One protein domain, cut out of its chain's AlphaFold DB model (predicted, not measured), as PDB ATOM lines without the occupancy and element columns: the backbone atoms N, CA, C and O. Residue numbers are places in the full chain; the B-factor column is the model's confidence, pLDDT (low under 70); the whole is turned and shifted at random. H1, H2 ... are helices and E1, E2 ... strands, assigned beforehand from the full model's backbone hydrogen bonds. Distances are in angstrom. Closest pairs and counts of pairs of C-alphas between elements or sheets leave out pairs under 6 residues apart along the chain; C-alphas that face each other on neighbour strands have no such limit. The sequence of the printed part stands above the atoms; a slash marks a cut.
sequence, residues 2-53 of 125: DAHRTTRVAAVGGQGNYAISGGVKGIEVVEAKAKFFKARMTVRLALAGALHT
ATOM      1  N   ASP A   2     211.639 221.029 136.540       48.38
ATOM      2  CA  ASP A   2     212.658 222.036 136.258       48.38
ATOM      3  C   ASP A   2     212.035 223.444 136.246       48.38
ATOM      4  O   ASP A   2     211.059 223.682 135.527       48.38
ATOM      5  N   ALA A   3     212.536 224.363 137.079       48.06
ATOM      6  CA  ALA A   3     211.911 225.672 137.311       48.06
ATOM      7  C   ALA A   3     211.723 226.468 136.004       48.06
ATOM      8  O   ALA A   3     210.731 227.186 135.845       48.06
ATOM      9  N   HIS A   4     212.619 226.257 135.035       49.77
ATOM     10  CA  HIS A   4     212.595 226.868 133.708       49.77
ATOM     11  C   HIS A   4     211.377 226.497 132.857       49.77
ATOM     12  O   HIS A   4     210.967 227.293 132.017       49.77
ATOM     13  N   ARG A   5     210.749 225.335 133.081       60.12
ATOM     14  CA  ARG A   5     209.554 224.931 132.319       60.12
ATOM     15  C   ARG A   5     208.256 225.545 132.845       60.12
ATOM     16  O   ARG A   5     207.201 225.304 132.271       60.12
ATOM     17  N   THR A   6     208.308 226.315 133.933       78.89
ATOM     18  CA  THR A   6     207.096 226.872 134.561       78.89
ATOM     19  C   THR A   6     206.783 228.303 134.144       78.89
ATOM     20  O   THR A   6     205.728 228.806 134.518       78.89
ATOM     21  N   THR A   7     207.667 228.955 133.385       89.86
ATOM     22  CA  THR A   7     207.496 230.340 132.930       89.86
ATOM     23  C   THR A   7     207.382 230.434 131.422       89.86
ATOM     24  O   THR A   7     208.088 229.736 130.701       89.86
ATOM     25  N   ARG A   8     206.556 231.360 130.941       91.36
ATOM     26  CA  ARG A   8     206.471 231.728 129.527       91.36
ATOM     27  C   ARG A   8     206.197 233.212 129.359       91.36
ATOM     28  O   ARG A   8     205.690 233.870 130.265       91.36
ATOM     29  N   VAL A   9     206.497 233.715 128.166       91.43
ATOM     30  CA  VAL A   9     206.024 235.032 127.739       91.43
ATOM     31  C   VAL A   9     204.499 234.972 127.636       91.43
ATOM     32  O   VAL A   9     203.943 234.127 126.928       91.43
ATOM     33  N   ALA A  10     203.836 235.832 128.399       88.32
ATOM     34  CA  ALA A  10     202.388 235.978 128.437       88.32
ATOM     35  C   ALA A  10     201.913 237.061 127.467       88.32
ATOM     36  O   ALA A  10     200.908 236.877 126.791       88.32
ATOM     37  N   ALA A  11     202.659 238.161 127.367       88.09
ATOM     38  CA  ALA A  11     202.393 239.224 126.411       88.09
ATOM     39  C   ALA A  11     203.695 239.905 125.988       88.09
ATOM     40  O   ALA A  11     204.643 240.010 126.770       88.09
ATOM     41  N   VAL A  12     203.711 240.396 124.753       89.35
ATOM     42  CA  VAL A  12     204.741 241.303 124.249       89.35
ATOM     43  C   VAL A  12     204.103 242.681 124.173       89.35
ATOM     44  O   VAL A  12     203.143 242.888 123.433       89.35
ATOM     45  N   GLY A  13     204.593 243.599 124.995       83.77
ATOM     46  CA  GLY A  13     204.216 245.002 124.937       83.77
ATOM     47  C   GLY A  13     205.050 245.759 123.904       83.77
ATOM     48  O   GLY A  13     206.056 245.269 123.390       83.77
ATOM     49  N   GLY A  14     204.651 246.998 123.623       85.67
ATOM     50  CA  GLY A  14     205.466 247.908 122.821       85.67
ATOM     51  C   GLY A  14     206.814 248.225 123.483       85.67
ATOM     52  O   GLY A  14     206.976 248.078 124.696       85.67
ATOM     53  N   GLN A  15     207.767 248.702 122.676       86.95
ATOM     54  CA  GLN A  15     209.080 249.201 123.126       86.95
ATOM     55  C   GLN A  15     209.973 248.149 123.820       86.95
ATOM     56  O   GLN A  15     210.790 248.491 124.670       86.95
ATOM     57  N   GLY A  16     209.835 246.867 123.462       88.51
ATOM     58  CA  GLY A  16     210.664 245.792 124.024       88.51
ATOM     59  C   GLY A  16     210.274 245.375 125.446       88.51
ATOM     60  O   GLY A  16     211.085 244.781 126.154       88.51
ATOM     61  N   ASN A  17     209.047 245.679 125.873       93.14
ATOM     62  CA  ASN A  17     208.511 245.224 127.152       93.14
ATOM     63  C   ASN A  17     207.905 243.823 127.016       93.14
ATOM     64  O   ASN A  17     207.156 243.547 126.083       93.14
ATOM     65  N   TYR A  18     208.164 242.951 127.987       93.83
ATOM     66  CA  TYR A  18     207.650 241.582 128.001       93.83
ATOM     67  C   TYR A  18     206.983 241.291 129.340       93.83
ATOM     68  O   TYR A  18     207.576 241.506 130.395       93.83
ATOM     69  N   ALA A  19     205.761 240.765 129.299       93.59
ATOM     70  CA  ALA A  19     205.112 240.196 130.469       93.59
ATOM     71  C   ALA A  19     205.453 238.707 130.537       93.59
ATOM     72  O   ALA A  19     205.181 237.960 129.594       93.59
ATOM     73  N   ILE A  20     206.038 238.273 131.650       94.56
ATOM     74  CA  ILE A  20     206.379 236.872 131.897       94.56
ATOM     75  C   ILE A  20     205.457 236.337 132.989       94.56
ATOM     76  O   ILE A  20     205.350 236.935 134.056       94.56
ATOM     77  N   SER A  21     204.824 235.196 132.729       92.93
ATOM     78  CA  SER A  21     203.959 234.506 133.687       92.93
ATOM     79  C   SER A  21     204.505 233.125 133.995       92.93
ATOM     80  O   SER A  21     205.036 232.448 133.117       92.93
ATOM     81  N   GLY A  22     204.330 232.676 135.233       93.13
ATOM     82  CA  GLY A  22     204.741 231.348 135.654       93.13
ATOM     83  C   GLY A  22     204.696 231.153 137.155       93.13
ATOM     84  O   GLY A  22     204.177 231.991 137.890       93.13
ATOM     85  N   GLY A  23     205.261 230.036 137.606       92.69
ATOM     86  CA  GLY A  23     205.420 229.767 139.031       92.69
ATOM     87  C   GLY A  23     206.394 230.752 139.680       92.69
ATOM     88  O   GLY A  23     207.341 231.207 139.038       92.69
ATOM     89  N   VAL A  24     206.196 231.039 140.970       91.66
ATOM     90  CA  VAL A  24     206.981 232.034 141.729       91.66
ATOM     91  C   VAL A  24     208.490 231.823 141.573       91.66
ATOM     92  O   VAL A  24     209.186 232.751 141.168       91.66
ATOM     93  N   LYS A  25     208.966 230.585 141.768       93.23
ATOM     94  CA  LYS A  25     210.383 230.209 141.599       93.23
ATOM     95  C   LYS A  25     210.909 230.477 140.188       93.23
ATOM     96  O   LYS A  25     212.047 230.891 140.013       93.23
ATOM     97  N   GLY A  26     210.090 230.231 139.167       93.15
ATOM     98  CA  GLY A  26     210.470 230.510 137.788       93.15
ATOM     99  C   GLY A  26     210.622 232.012 137.539       93.15
ATOM    100  O   GLY A  26     211.591 232.426 136.907       93.15
ATOM    101  N   ILE A  27     209.716 232.834 138.078       94.40
ATOM    102  CA  ILE A  27     209.815 234.297 137.967       94.40
ATOM    103  C   ILE A  27     211.045 234.830 138.713       94.40
ATOM    104  O   ILE A  27     211.747 235.669 138.163       94.40
ATOM    105  N   GLU A  28     211.369 234.307 139.898       94.58
ATOM    106  CA  GLU A  28     212.593 234.682 140.631       94.58
ATOM    107  C   GLU A  28     213.858 234.417 139.801       94.58
ATOM    108  O   GLU A  28     214.764 235.248 139.734       94.58
ATOM    109  N   VAL A  29     213.904 233.279 139.099       94.10
ATOM    110  CA  VAL A  29     215.011 232.951 138.193       94.10
ATOM    111  C   VAL A  29     215.070 233.912 137.004       94.10
ATOM    112  O   VAL A  29     216.163 234.302 136.589       94.10
ATOM    113  N   VAL A  30     213.920 234.312 136.451       94.24
ATOM    114  CA  VAL A  30     213.858 235.325 135.387       94.24
ATOM    115  C   VAL A  30     214.379 236.667 135.895       94.24
ATOM    116  O   VAL A  30     215.217 237.262 135.227       94.24
ATOM    117  N   GLU A  31     213.969 237.119 137.079       95.18
ATOM    118  CA  GLU A  31     214.434 238.376 137.683       95.18
ATOM    119  C   GLU A  31     215.944 238.382 137.928       95.18
ATOM    120  O   GLU A  31     216.626 239.347 137.579       95.18
ATOM    121  N   ALA A  32     216.486 237.277 138.446       94.67
ATOM    122  CA  ALA A  32     217.922 237.123 138.655       94.67
ATOM    123  C   ALA A  32     218.711 237.167 137.333       94.67
ATOM    124  O   ALA A  32     219.809 237.726 137.278       94.67
ATOM    125  N   LYS A  33     218.154 236.606 136.250       95.01
ATOM    126  CA  LYS A  33     218.799 236.574 134.929       95.01
ATOM    127  C   LYS A  33     218.551 237.832 134.091       95.01
ATOM    128  O   LYS A  33     219.350 238.128 133.207       95.01
ATOM    129  N   ALA A  34     217.496 238.594 134.360       93.95
ATOM    130  CA  ALA A  34     217.050 239.710 133.525       93.95
ATOM    131  C   ALA A  34     218.143 240.770 133.298       93.95
ATOM    132  O   ALA A  34     218.309 241.253 132.176       93.95
ATOM    133  N   LYS A  35     218.954 241.069 134.325       89.63
ATOM    134  CA  LYS A  35     220.086 242.009 134.214       89.63
ATOM    135  C   LYS A  35     221.150 241.545 133.214       89.63
ATOM    136  O   LYS A  35     221.670 242.366 132.465       89.63
ATOM    137  N   PHE A  36     221.435 240.241 133.150       94.50
ATOM    138  CA  PHE A  36     222.383 239.677 132.177       94.50
ATOM    139  C   PHE A  36     221.885 239.848 130.737       94.50
ATOM    140  O   PHE A  36     222.679 240.073 129.828       94.50
ATOM    141  N   PHE A  37     220.566 239.827 130.543       91.43
ATOM    142  CA  PHE A  37     219.913 240.102 129.263       91.43
ATOM    143  C   PHE A  37     219.613 241.592 129.037       91.43
ATOM    144  O   PHE A  37     218.824 241.931 128.158       91.43
ATOM    145  N   LYS A  38     220.247 242.493 129.802       92.37
ATOM    146  CA  LYS A  38     220.116 243.956 129.679       92.37
ATOM    147  C   LYS A  38     218.681 244.472 129.850       92.37
ATOM    148  O   LYS A  38     218.358 245.557 129.367       92.37
ATOM    149  N   ALA A  39     217.819 243.734 130.549       94.03
ATOM    150  CA  ALA A  39     216.506 244.251 130.909       94.03
ATOM    151  C   ALA A  39     216.679 245.484 131.803       94.03
ATOM    152  O   ALA A  39     217.366 245.428 132.826       94.03
ATOM    153  N   ARG A  40     216.041 246.596 131.426       93.98
ATOM    154  CA  ARG A  40     216.100 247.854 132.185       93.98
ATOM    155  C   ARG A  40     215.582 247.678 133.614       93.98
ATOM    156  O   ARG A  40     216.143 248.240 134.548       93.98
ATOM    157  N   MET A  41     214.488 246.936 133.762       94.45
ATOM    158  CA  MET A  41     213.826 246.681 135.036       94.45
ATOM    159  C   MET A  41     212.953 245.434 134.948       94.45
ATOM    160  O   MET A  41     212.489 245.060 133.871       94.45
ATOM    161  N   THR A  42     212.690 244.832 136.101       95.51
ATOM    162  CA  THR A  42     211.674 243.795 136.285       95.51
ATOM    163  C   THR A  42     210.686 244.280 137.330       95.51
ATOM    164  O   THR A  42     211.094 244.746 138.391       95.51
ATOM    165  N   VAL A  43     209.393 244.190 137.029       95.15
ATOM    166  CA  VAL A  43     208.321 244.626 137.930       95.15
ATOM    167  C   VAL A  43     207.359 243.468 138.123       95.15
ATOM    168  O   VAL A  43     206.814 242.940 137.154       95.15
ATOM    169  N   ARG A  44     207.141 243.077 139.380       95.13
ATOM    170  CA  ARG A  44     206.094 242.123 139.743       95.13
ATOM    171  C   ARG A  44     204.737 242.791 139.566       95.13
ATOM    172  O   ARG A  44     204.485 243.845 140.142       95.13
ATOM    173  N   LEU A  45     203.866 242.170 138.779       93.89
ATOM    174  CA  LEU A  45     202.494 242.635 138.605       93.89
ATOM    175  C   LEU A  45     201.606 242.020 139.689       93.89
ATOM    176  O   LEU A  45     201.626 240.805 139.892       93.89
ATOM    177  N   ALA A  46     200.822 242.857 140.367       92.24
ATOM    178  CA  ALA A  46     199.793 242.408 141.295       92.24
ATOM    179  C   ALA A  46     198.591 241.900 140.487       92.24
ATOM    180  O   ALA A  46     197.736 242.671 140.064       92.24
ATOM    181  N   LEU A  47     198.574 240.597 140.214       88.16
ATOM    182  CA  LEU A  47     197.521 239.918 139.463       88.16
ATOM    183  C   LEU A  47     197.029 238.710 140.257       88.16
ATOM    184  O   LEU A  47     197.773 238.132 141.047       88.16
ATOM    185  N   ALA A  48     195.796 238.283 139.992       85.25
ATOM    186  CA  ALA A  48     195.182 237.148 140.679       85.25
ATOM    187  C   ALA A  48     195.897 235.799 140.436       85.25
ATOM    188  O   ALA A  48     195.682 234.847 141.183       85.25
ATOM    189  N   GLY A  49     196.739 235.688 139.401       86.64
ATOM    190  CA  GLY A  49     197.485 234.464 139.119       86.64
ATOM    191  C   GLY A  49     198.353 234.525 137.860       86.64
ATOM    192  O   GLY A  49     198.403 235.533 137.154       86.64
ATOM    193  N   ALA A  50     199.035 233.413 137.566       89.12
ATOM    194  CA  ALA A  50     199.918 233.259 136.410       89.12
ATOM    195  C   ALA A  50     199.125 233.007 135.113       89.12
ATOM    196  O   ALA A  50     199.072 231.888 134.597       89.12
ATOM    197  N   LEU A  51     198.500 234.059 134.580       86.92
ATOM    198  CA  LEU A  51     197.724 234.000 133.336       86.92
ATOM    199  C   LEU A  51     198.580 233.517 132.159       86.92
ATOM    200  O   LEU A  51     199.787 233.748 132.130       86.92
ATOM    201  N   HIS A  52     197.946 232.906 131.156       83.98
ATOM    202  CA  HIS A  52     198.629 232.300 130.007       83.98
ATOM    203  C   HIS A  52     199.586 231.177 130.417       83.98
ATOM    204  O   HIS A  52     200.628 231.006 129.810       83.98
ATOM    205  N   THR A  53     199.295 230.386 131.440       86.55
ATOM    206  CA  THR A  53     200.120 229.216 131.794       86.55
ATOM    207  C   THR A  53     199.225 228.036 132.150       86.55
ATOM    208  O   THR A  53     198.004 228.181 132.221       86.55
TER     209      THR A  53
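What this domain is: This is residues 2 to 53 of the 125 residues of an uncharacterized protein of Zea mays (UniProt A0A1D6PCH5). A two-stranded hairpin, E1 and E2, has helix H2 packed on it through residues 24 to 30, with the short helix H1 at the start of E1; the long stretch 35 to 53, with no named element, folds back from the end of H2. The 52 printed residues run H1, E1, E2, H2, the sheet is antiparallel, and the class is mixed. It is compact, radius of gyration of the C-alphas 10.6 A, spanning 24 by 21 by 17 A.

How they stand to each other: H1, residues 3 to 6, touches H2, residues 24 to 34; their closest C-alphas, Ala 3 and Gly 26, are 5.1 A apart. E1, residues 7 to 12, and E2, residues 18 to 22, form an antiparallel hairpin at 151 degrees, with N 10 and O 19 within hydrogen-bond range at 2.8 A. The closest C-alphas of E2 and H2, Ser 21 and Ile 27, are 7.3 A apart. Every O i to N i+4 pair in H2 is within range; H1 is too short for one.

Where its parts are: H1 begins at C-alpha 3 (211.911, 225.672, 137.311). E1 is 14.3 A long, E2 13.1 A. H2, 15.1 A, ends at C-alpha 34 (217.050, 239.710, 133.525).

The domain as a whole: The C-alphas farthest apart, Asp 2 and Gln 15, are 30.4 A apart. The printed part has no cut and its three links are tight. Residues 2 to 5 have pLDDT under 70.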